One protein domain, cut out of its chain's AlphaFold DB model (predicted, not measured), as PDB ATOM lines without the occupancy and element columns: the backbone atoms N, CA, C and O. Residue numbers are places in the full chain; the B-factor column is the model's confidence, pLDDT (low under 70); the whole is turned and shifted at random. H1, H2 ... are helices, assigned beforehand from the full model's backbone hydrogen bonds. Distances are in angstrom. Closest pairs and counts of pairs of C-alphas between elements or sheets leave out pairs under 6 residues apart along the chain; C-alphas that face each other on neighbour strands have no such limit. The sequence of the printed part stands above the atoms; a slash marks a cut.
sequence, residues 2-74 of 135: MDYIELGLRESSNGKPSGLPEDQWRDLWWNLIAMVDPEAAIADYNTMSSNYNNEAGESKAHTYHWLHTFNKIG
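What this domain is: This is residues 2 to 74 of the 135 residues of the protein "Glucan endo-1,3-beta-glucanase, putative, glu81A" of SAR86 cluster bacterium SAR86B (UniProt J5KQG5). H4, the longest helix, stands side by side with H2 and H3 in a small three-helix bundle, the three centres making a triangle. The short first helix, H1, sits on the side of H2 away from H4, and the long link after it loops out and folds back so that Pro 17 packs on H2 and H3. A second long link, residues 49 to 59, crosses the end of the bundle where H2 and H4 begin and H3 ends. The printed part has 73 residues with four named helices, in the order H1, H2, H3, H4, and no named strand; the class is all helix. It is compact, with a radius of gyration of the C-alphas of 11.1 A, and rounded, spanning 31 by 26 by 21 A.

How they stand to each other: H4, residues 60 to 73, touches H2, residues 26 to 34; the closest C-alphas, those of Ala 34 and Leu 67, are 5.5 A apart. These two helices run the same way at a shallow tilt of 10 degrees. H4 also touches H3, residues 38 to 48, with its residues 67 to 71 alone; the closest C-alphas are those of Pro 38 and Asn 71, 5.0 A apart. H3 and H4 form a helical hairpin, opposite ways at a shallow tilt of 29 degrees. H2 and H3 form another, opposite ways at 23 degrees, a shallow tilt; they touch, the closest C-alphas being those of Trp 30 and Ala 41, 5.2 A apart. H2 is the hub, touching three helices. The third of these is H1, residues 2 to 8, which only just touches H2, with 3 pairs of C-alphas within 8 A; the closest are those of Ile 5 and Ile 33, 7.3 A apart. H1 and H2 form a helical hairpin, opposite ways at a shallow tilt of 9 degrees. H1 is apart from H3 and H4. The packing of the helices is mostly aligned, their lines standing at small angles. In H1, H2 and H4 every O i to N i+4 pair is within hydrogen-bond range; in H3 5 of 7 are.

Where its parts are: H4 begins at C-alpha 60, (-6.738, -28.127, 51.382), and ends at C-alpha 73, (-18.424, -16.552, 39.659), a length of 20.2 A. H3 measures 15.8 A and H2 12.3 A from first to last C-alpha. H1, 9.7 A, begins at C-alpha 2, (-3.393, -5.272, 46.221).

The domain as a whole: The C-alphas farthest apart, those of Pro 21 and Ile 73, are 30.9 A apart. The printed part, residues 2 to 74, has no cut. The links H1 to H2, 17 residues, and H3 to H4, 11 residues, are long; H2 to H3, 3 residues, is tight. The mean pLDDT of the printed part is 95.1, and no printed residue is under 70.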
ATOM      1  N   MET A   2      -4.717  -4.876  46.734       81.19
ATOM      2  CA  MET A   2      -3.393  -5.272  46.221       81.19
ATOM      3  C   MET A   2      -2.216  -4.714  47.036       81.19
ATOM      4  O   MET A   2      -1.348  -5.492  47.396       81.19
ATOM      5  N   ASP A   3      -2.248  -3.447  47.461       88.00
ATOM      6  CA  ASP A   3      -1.195  -2.885  48.332       88.00
ATOM      7  C   ASP A   3      -1.069  -3.629  49.677       88.00
ATOM      8  O   ASP A   3       0.017  -3.756  50.237       88.00
ATOM      9  N   TYR A   4      -2.190  -4.143  50.200       89.00
ATOM     10  CA  TYR A   4      -2.208  -4.951  51.423       89.00
ATOM     11  C   TYR A   4      -1.596  -6.336  51.184       89.00
ATOM     12  O   TYR A   4      -0.819  -6.809  52.009       89.00
ATOM     13  N   ILE A   5      -1.908  -6.958  50.043       90.94
ATOM     14  CA  ILE A   5      -1.312  -8.230  49.620       90.94
ATOM     15  C   ILE A   5       0.199  -8.063  49.414       90.94
ATOM     16  O   ILE A   5       0.973  -8.861  49.929       90.94
ATOM     17  N   GLU A   6       0.633  -7.003  48.734       90.56
ATOM     18  CA  GLU A   6       2.053  -6.707  48.523       90.56
ATOM     19  C   GLU A   6       2.789  -6.491  49.850       90.56
ATOM     20  O   GLU A   6       3.849  -7.074  50.076       90.56
ATOM     21  N   LEU A   7       2.211  -5.699  50.761       91.19
ATOM     22  CA  LEU A   7       2.758  -5.494  52.103       91.19
ATOM     23  C   LEU A   7       2.881  -6.813  52.878       91.19
ATOM     24  O   LEU A   7       3.887  -7.034  53.548       91.19
ATOM     25  N   GLY A   8       1.872  -7.677  52.789       90.38
ATOM     26  CA  GLY A   8       1.844  -8.964  53.475       90.38
ATOM     27  C   GLY A   8       2.793 -10.016  52.904       90.38
ATOM     28  O   GLY A   8       3.283 -10.864  53.641       90.38
ATOM     29  N   LEU A   9       3.112  -9.931  51.611       95.00
ATOM     30  CA  LEU A   9       4.015 -10.858  50.925       95.00
ATOM     31  C   LEU A   9       5.478 -10.394  50.915       95.00
ATOM     32  O   LEU A   9       6.289 -10.973  50.199       95.00
ATOM     33  N   ARG A  10       5.855  -9.390  51.718       93.00
ATOM     34  CA  ARG A  10       7.238  -8.875  51.774       93.00
ATOM     35  C   ARG A  10       8.285  -9.915  52.168       93.00
ATOM     36  O   ARG A  10       9.417  -9.824  51.708       93.00
ATOM     37  N   GLU A  11       7.901 -10.894  52.979       90.88
ATOM     38  CA  GLU A  11       8.775 -11.999  53.395       90.88
ATOM     39  C   GLU A  11       8.794 -13.159  52.381       90.88
ATOM     40  O   GLU A  11       9.492 -14.153  52.574       90.88
ATOM     41  N   SER A  12       8.022 -13.064  51.292       96.62
ATOM     42  CA  SER A  12       8.034 -14.062  50.227       96.62
ATOM     43  C   SER A  12       9.246 -13.884  49.318       96.62
ATOM     44  O   SER A  12       9.485 -12.808  48.771       96.62
ATOM     45  N   SER A  13       9.957 -14.979  49.045       96.62
ATOM     46  CA  SER A  13      11.115 -14.975  48.147       96.62
ATOM     47  C   SER A  13      10.775 -14.686  46.680       96.62
ATOM     48  O   SER A  13      11.671 -14.400  45.889       96.62
ATOM     49  N   ASN A  14       9.506 -14.821  46.286       95.94
ATOM     50  CA  ASN A  14       9.046 -14.637  44.906       95.94
ATOM     51  C   ASN A  14       7.870 -13.650  44.786       95.94
ATOM     52  O   ASN A  14       7.282 -13.540  43.709       95.94
ATOM     53  N   GLY A  15       7.518 -12.960  45.878       95.44
ATOM     54  CA  GLY A  15       6.369 -12.052  45.934       95.44
ATOM     55  C   GLY A  15       5.007 -12.749  45.823       95.44
ATOM     56  O   GLY A  15       4.015 -12.094  45.520       95.44
ATOM     57  N   LYS A  16       4.948 -14.071  46.027       96.56
ATOM     58  CA  LYS A  16       3.729 -14.891  45.976       96.56
ATOM     59  C   LYS A  16       3.610 -15.790  47.210       96.56
ATOM     60  O   LYS A  16       4.617 -16.046  47.873       96.56
ATOM     61  N   PRO A  17       2.424 -16.327  47.528       96.75
ATOM     62  CA  PRO A  17       2.277 -17.208  48.687       96.75
ATOM     63  C   PRO A  17       3.166 -18.463  48.633       96.75
ATOM     64  O   PRO A  17       3.687 -18.898  49.661       96.75
ATOM     65  N   SER A  18       3.436 -19.007  47.442       96.88
ATOM     66  CA  SER A  18       4.370 -20.127  47.246       96.88
ATOM     67  C   SER A  18       5.820 -19.831  47.663       96.88
ATOM     68  O   SER A  18       6.578 -20.755  47.941       96.88
ATOM     69  N   GLY A  19       6.225 -18.561  47.747       96.44
ATOM     70  CA  GLY A  19       7.563 -18.158  48.196       96.44
ATOM     71  C   GLY A  19       7.666 -17.827  49.681       96.44
ATOM     72  O   GLY A  19       8.750 -17.487  50.145       96.44
ATOM     73  N   LEU A  20       6.566 -17.899  50.437       96.25
ATOM     74  CA  LEU A  20       6.610 -17.684  51.883       96.25
ATOM     75  C   LEU A  20       7.426 -18.786  52.595       96.25
ATOM     76  O   LEU A  20       7.625 -19.872  52.048       96.25
ATOM     77  N   PRO A  21       7.913 -18.550  53.815       93.25
ATOM     78  CA  PRO A  21       8.351 -19.622  54.706       93.25
ATOM     79  C   PRO A  21       7.188 -20.533  55.141       93.25
ATOM     80  O   PRO A  21       6.015 -20.190  54.981       93.25
ATOM     81  N   GLU A  22       7.508 -21.697  55.708       91.44
ATOM     82  CA  GLU A  22       6.505 -22.504  56.418       91.44
ATOM     83  C   GLU A  22       5.915 -21.727  57.606       91.44
ATOM     84  O   GLU A  22       6.522 -20.775  58.100       91.44
ATOM     85  N   ASP A  23       4.712 -22.115  58.035       90.38
ATOM     86  CA  ASP A  23       3.948 -21.457  59.108       90.38
ATOM     87  C   ASP A  23       3.602 -19.973  58.854       90.38
ATOM     88  O   ASP A  23       3.305 -19.224  59.781       90.38
ATOM     89  N   GLN A  24       3.582 -19.546  57.586       94.06
ATOM     90  CA  GLN A  24       3.131 -18.210  57.148       94.06
ATOM     91  C   GLN A  24       1.822 -18.252  56.334       94.06
ATOM     92  O   GLN A  24       1.502 -17.318  55.601       94.06
ATOM     93  N   TRP A  25       1.067 -19.350  56.461       95.25
ATOM     94  CA  TRP A  25      -0.329 -19.496  56.010       95.25
ATOM     95  C   TRP A  25      -0.559 -19.136  54.534       95.25
ATOM     96  O   TRP A  25      -1.350 -18.256  54.180       95.25
ATOM     97  N   ARG A  26       0.171 -19.831  53.651       95.62
ATOM     98  CA  ARG A  26       0.133 -19.639  52.186       95.62
ATOM     99  C   ARG A  26      -1.287 -19.720  51.617       95.62
ATOM    100  O   ARG A  26      -1.642 -18.964  50.720       95.62
ATOM    101  N   ASP A  27      -2.091 -20.625  52.162       96.81
ATOM    102  CA  ASP A  27      -3.498 -20.844  51.835       96.81
ATOM    103  C   ASP A  27      -4.401 -19.662  52.148       96.81
ATOM    104  O   ASP A  27      -5.227 -19.295  51.312       96.81
ATOM    105  N   LEU A  28      -4.209 -19.005  53.290       96.88
ATOM    106  CA  LEU A  28      -4.950 -17.784  53.593       96.88
ATOM    107  C   LEU A  28      -4.603 -16.665  52.607       96.88
ATOM    108  O   LEU A  28      -5.496 -15.957  52.138       96.88
ATOM    109  N   TRP A  29      -3.331 -16.547  52.218       97.06
ATOM    110  CA  TRP A  29      -2.936 -15.593  51.185       97.06
ATOM    111  C   TRP A  29      -3.511 -15.940  49.809       97.06
ATOM    112  O   TRP A  29      -3.995 -15.038  49.127       97.06
ATOM    113  N   TRP A  30      -3.537 -17.216  49.406       97.62
ATOM    114  CA  TRP A  30      -4.240 -17.624  48.183       97.62
ATOM    115  C   TRP A  30      -5.729 -17.265  48.244       97.62
ATOM    116  O   TRP A  30      -6.253 -16.725  47.269       97.62
ATOM    117  N   ASN A  31      -6.397 -17.479  49.382       97.25
ATOM    118  CA  ASN A  31      -7.808 -17.126  49.558       97.25
ATOM    119  C   ASN A  31      -8.051 -15.616  49.405       97.25
ATOM    120  O   ASN A  31      -8.999 -15.224  48.721       97.25
ATOM    121  N   LEU A  32      -7.184 -14.777  49.984       95.88
ATOM    122  CA  LEU A  32      -7.252 -13.316  49.850       95.88
ATOM    123  C   LEU A  32      -7.012 -12.858  48.409       95.88
ATOM    124  O   LEU A  32      -7.773 -12.042  47.889       95.88
ATOM    125  N   ILE A  33      -5.981 -13.395  47.750       96.38
ATOM    126  CA  ILE A  33      -5.682 -13.068  46.351       96.38
ATOM    127  C   ILE A  33      -6.849 -13.495  45.461       96.38
ATOM    128  O   ILE A  33      -7.250 -12.725  44.598       96.38
ATOM    129  N   ALA A  34      -7.474 -14.650  45.696       97.12
ATOM    130  CA  ALA A  34      -8.574 -15.112  44.853       97.12
ATOM    131  C   ALA A  34      -9.807 -14.205  44.855       97.12
ATOM    132  O   ALA A  34     -10.548 -14.185  43.874       97.12
ATOM    133  N   MET A  35     -10.006 -13.405  45.904       94.50
ATOM    134  CA  MET A  35     -11.090 -12.422  45.938       94.50
ATOM    135  C   MET A  35     -10.905 -11.295  44.909       94.50
ATOM    136  O   MET A  35     -11.891 -10.655  44.539       94.50
ATOM    137  N   VAL A  36      -9.677 -11.063  44.419       92.00
ATOM    138  CA  VAL A  36      -9.315  -9.982  43.474       92.00
ATOM    139  C   VAL A  36      -8.673 -10.461  42.174       92.00
ATOM    140  O   VAL A  36      -8.878  -9.830  41.145       92.00
ATOM    141  N   ASP A  37      -7.942 -11.570  42.197       95.06
ATOM    142  CA  ASP A  37      -7.297 -12.204  41.047       95.06
ATOM    143  C   ASP A  37      -7.242 -13.735  41.254       95.06
ATOM    144  O   ASP A  37      -6.223 -14.303  41.670       95.06
ATOM    145  N   PRO A  38      -8.365 -14.440  41.023       96.62
ATOM    146  CA  PRO A  38      -8.439 -15.884  41.225       96.62
ATOM    147  C   PRO A  38      -7.556 -16.676  40.262       96.62
ATOM    148  O   PRO A  38      -7.131 -17.778  40.603       96.62
ATOM    149  N   GLU A  39      -7.245 -16.138  39.084       97.44
ATOM    150  CA  GLU A  39      -6.375 -16.809  38.119       97.44
ATOM    151  C   GLU A  39      -4.924 -16.815  38.611       97.44
ATOM    152  O   GLU A  39      -4.289 -17.874  38.614       97.44
ATOM    153  N   ALA A  40      -4.424 -15.681  39.117       96.75
ATOM    154  CA  ALA A  40      -3.100 -15.612  39.731       96.75
ATOM    155  C   ALA A  40      -2.992 -16.500  40.980       96.75
ATOM    156  O   ALA A  40      -1.988 -17.200  41.145       96.75
ATOM    157  N   ALA A  41      -4.026 -16.520  41.829       97.25
ATOM    158  CA  ALA A  41      -4.053 -17.374  43.016       97.25
ATOM    159  C   ALA A  41      -3.988 -18.865  42.651       97.25
ATOM    160  O   ALA A  41      -3.171 -19.595  43.205       97.25
ATOM    161  N   ILE A  42      -4.797 -19.314  41.682       98.19
ATOM    162  CA  ILE A  42      -4.794 -20.707  41.207       98.19
ATOM    163  C   ILE A  42      -3.455 -21.062  40.557       98.19
ATOM    164  O   ILE A  42      -2.931 -22.153  40.786       98.19
ATOM    165  N   ALA A  43      -2.891 -20.163  39.746       98.19
ATOM    166  CA  ALA A  43      -1.607 -20.396  39.096       98.19
ATOM    167  C   ALA A  43      -0.489 -20.613  40.124       98.19
ATOM    168  O   ALA A  43       0.307 -21.537  39.963       98.19
ATOM    169  N   ASP A  44      -0.453 -19.807  41.189       97.88
ATOM    170  CA  ASP A  44       0.526 -19.959  42.263       97.88
ATOM    171  C   ASP A  44       0.265 -21.201  43.126       97.88
ATOM    172  O   ASP A  44       1.184 -21.991  43.345       97.88
ATOM    173  N   TYR A  45      -0.991 -21.435  43.526       97.75
ATOM    174  CA  TYR A  45      -1.418 -22.638  44.246       97.75
ATOM    175  C   TYR A  45      -0.970 -23.912  43.526       97.75
ATOM    176  O   TYR A  45      -0.365 -24.790  44.134       97.75
ATOM    177  N   ASN A  46      -1.171 -23.998  42.208       97.25
ATOM    178  CA  ASN A  46      -0.800 -25.175  41.418       97.25
ATOM    179  C   ASN A  46       0.710 -25.458  41.408       97.25
ATOM    180  O   ASN A  46       1.094 -26.617  41.244       97.25
ATOM    181  N   THR A  47       1.568 -24.451  41.628       96.94
ATOM    182  CA  THR A  47       3.024 -24.670  41.734       96.94
ATOM    183  C   THR A  47       3.407 -25.495  42.961       96.94
ATOM    184  O   THR A  47       4.399 -26.220  42.926       96.94
ATOM    185  N   MET A  48       2.595 -25.431  44.020       93.75
ATOM    186  CA  MET A  48       2.727 -26.269  45.211       93.75
ATOM    187  C   MET A  48       1.762 -27.455  45.188       93.75
ATOM    188  O   MET A  48       2.032 -28.489  45.797       93.75
ATOM    189  N   SER A  49       0.647 -27.340  44.460       83.56
ATOM    190  CA  SER A  49      -0.452 -28.305  44.472       83.56
ATOM    191  C   SER A  49      -0.884 -28.600  45.919       83.56
ATOM    192  O   SER A  49      -1.074 -27.684  46.712       83.56
ATOM    193  N   SER A  50      -1.008 -29.868  46.317       81.88
ATOM    194  CA  SER A  50      -1.297 -30.252  47.703       81.88
ATOM    195  C   SER A  50      -0.053 -30.330  48.600       81.88
ATOM    196  O   SER A  50      -0.156 -30.827  49.723       81.88
ATOM    197  N   ASN A  51       1.125 -29.912  48.128       91.38
ATOM    198  CA  ASN A  51       2.396 -30.021  48.843       91.38
ATOM    199  C   ASN A  51       2.735 -28.732  49.611       91.38
ATOM    200  O   ASN A  51       3.717 -28.055  49.327       91.38
ATOM    201  N   TYR A  52       1.881 -28.395  50.571       94.19
ATOM    202  CA  TYR A  52       2.088 -27.326  51.546       94.19
ATOM    203  C   TYR A  52       1.440 -27.722  52.879       94.19
ATOM    204  O   TYR A  52       0.557 -28.595  52.907       94.19
ATOM    205  N   ASN A  53       1.864 -27.087  53.970       94.44
ATOM    206  CA  ASN A  53       1.170 -27.165  55.252       94.44
ATOM    207  C   ASN A  53       0.086 -26.091  55.295       94.44
ATOM    208  O   ASN A  53       0.375 -24.906  55.129       94.44
ATOM    209  N   ASN A  54      -1.163 -26.521  55.458       95.06
ATOM    210  CA  ASN A  54      -2.276 -25.600  55.623       95.06
ATOM    211  C   ASN A  54      -2.267 -24.978  57.023       95.06
ATOM    212  O   ASN A  54      -1.771 -25.585  57.974       95.06
ATOM    213  N   GLU A  55      -2.840 -23.784  57.144       96.94
ATOM    214  CA  GLU A  55      -3.153 -23.196  58.445       96.94
ATOM    215  C   GLU A  55      -4.060 -24.154  59.245       96.94
ATOM    216  O   GLU A  55      -4.820 -24.944  58.674       96.94
ATOM    217  N   ALA A  56      -3.940 -24.152  60.576       95.75
ATOM    218  CA  ALA A  56      -4.545 -25.164  61.441       95.75
ATOM    219  C   ALA A  56      -6.086 -25.158  61.429       95.75
ATOM    220  O   ALA A  56      -6.699 -26.204  61.650       95.75
ATOM    221  N   GLY A  57      -6.708 -24.003  61.188       96.56
ATOM    222  CA  GLY A  57      -8.144 -23.847  60.971       96.56
ATOM    223  C   GLY A  57      -8.595 -24.098  59.531       96.56
ATOM    224  O   GLY A  57      -9.800 -24.076  59.275       96.56
ATOM    225  N   GLU A  58      -7.668 -24.353  58.606       97.00
ATOM    226  CA  GLU A  58      -7.952 -24.584  57.196       97.00
ATOM    227  C   GLU A  58      -7.952 -26.071  56.798       97.00
ATOM    228  O   GLU A  58      -7.495 -26.965  57.509       97.00
ATOM    229  N   SER A  59      -8.437 -26.344  55.589       97.00
ATOM    230  CA  SER A  59      -8.254 -27.592  54.870       97.00
ATOM    231  C   SER A  59      -7.914 -27.325  53.405       97.00
ATOM    232  O   SER A  59      -8.476 -26.441  52.761       97.00
ATOM    233  N   LYS A  60      -7.076 -28.185  52.818       96.62
ATOM    234  CA  LYS A  60      -6.738 -28.127  51.382       96.62
ATOM    235  C   LYS A  60      -7.976 -28.177  50.478       96.62
ATOM    236  O   LYS A  60      -7.990 -27.588  49.402       96.62
ATOM    237  N   ALA A  61      -9.023 -28.879  50.923       97.25
ATOM    238  CA  ALA A  61     -10.293 -28.963  50.210       97.25
ATOM    239  C   ALA A  61     -11.028 -27.615  50.179       97.25
ATOM    240  O   ALA A  61     -11.515 -27.218  49.120       97.25
ATOM    241  N   HIS A  62     -11.087 -26.905  51.310       98.00
ATOM    242  CA  HIS A  62     -11.695 -25.580  51.365       98.00
ATOM    243  C   HIS A  62     -10.885 -24.565  50.553       98.00
ATOM    244  O   HIS A  62     -11.488 -23.884  49.726       98.00
ATOM    245  N   THR A  63      -9.550 -24.541  50.679       97.81
ATOM    246  CA  THR A  63      -8.691 -23.680  49.849       97.81
ATOM    247  C   THR A  63      -9.008 -23.899  48.369       97.81
ATOM    248  O   THR A  63      -9.406 -22.973  47.669       97.81
ATOM    249  N   TYR A  64      -8.953 -25.147  47.891       97.75
ATOM    250  CA  TYR A  64      -9.258 -25.474  46.496       97.75
ATOM    251  C   TYR A  64     -10.663 -25.008  46.075       97.75
ATOM    252  O   TYR A  64     -10.824 -24.340  45.050       97.75
ATOM    253  N   HIS A  65     -11.683 -25.318  46.877       98.19
ATOM    254  CA  HIS A  65     -13.060 -24.917  46.600       98.19
ATOM    255  C   HIS A  65     -13.209 -23.390  46.509       98.19
ATOM    256  O   HIS A  65     -13.856 -22.888  45.588       98.19
ATOM    257  N   TRP A  66     -12.591 -22.647  47.428       98.12
ATOM    258  CA  TRP A  66     -12.633 -21.188  47.478       98.12
ATOM    259  C   TRP A  66     -12.025 -20.556  46.223       98.12
ATOM    260  O   TRP A  66     -12.706 -19.790  45.534       98.12
ATOM    261  N   LEU A  67     -10.791 -20.938  45.866       98.00
ATOM    262  CA  LEU A  67     -10.098 -20.401  44.689       98.00
ATOM    263  C   LEU A  67     -10.922 -20.614  43.413       98.00
ATOM    264  O   LEU A  67     -11.143 -19.691  42.623       98.00
ATOM    265  N   HIS A  68     -11.430 -21.833  43.230       98.12
ATOM    266  CA  HIS A  68     -12.213 -22.186  42.052       98.12
ATOM    267  C   HIS A  68     -13.609 -21.551  42.043       98.12
ATOM    268  O   HIS A  68     -14.117 -21.244  40.962       98.12
ATOM    269  N   THR A  69     -14.207 -21.287  43.208       98.19
ATOM    270  CA  THR A  69     -15.478 -20.557  43.311       98.19
ATOM    271  C   THR A  69     -15.315 -19.129  42.806       98.19
ATOM    272  O   THR A  69     -16.017 -18.745  41.870       98.19
ATOM    273  N   PHE A  70     -14.346 -18.372  43.331       98.06
ATOM    274  CA  PHE A  70     -14.081 -17.006  42.864       98.06
ATOM    275  C   PHE A  70     -13.701 -16.966  41.388       98.06
ATOM    276  O   PHE A  70     -14.202 -16.121  40.647       98.06
ATOM    277  N   ASN A  71     -12.909 -17.934  40.913       98.06
ATOM    278  CA  ASN A  71     -12.639 -18.037  39.483       98.06
ATOM    279  C   ASN A  71     -13.929 -18.255  38.681       98.06
ATOM    280  O   ASN A  71     -14.103 -17.692  37.605       98.06
ATOM    281  N   LYS A  72     -14.870 -19.063  39.172       97.75
ATOM    282  CA  LYS A  72     -16.099 -19.365  38.434       97.75
ATOM    283  C   LYS A  72     -17.070 -18.185  38.384       97.75
ATOM    284  O   LYS A  72     -17.593 -17.911  37.303       97.75
ATOM    285  N   ILE A  73     -17.322 -17.525  39.516       97.19
ATOM    286  CA  ILE A  73     -18.424 -16.552  39.659       97.19
ATOM    287  C   ILE A  73     -17.966 -15.088  39.750       97.19
ATOM    288  O   ILE A  73     -18.791 -14.187  39.592       97.19
ATOM    289  N   GLY A  74     -16.663 -14.844  39.913       95.62
ATOM    290  CA  GLY A  74     -16.055 -13.515  39.894       95.62
ATOM    291  C   GLY A  74     -15.944 -12.847  41.263       95.62
ATOM    292  O   GLY A  74     -15.952 -13.504  42.301       95.62
TER     293      GLY A  74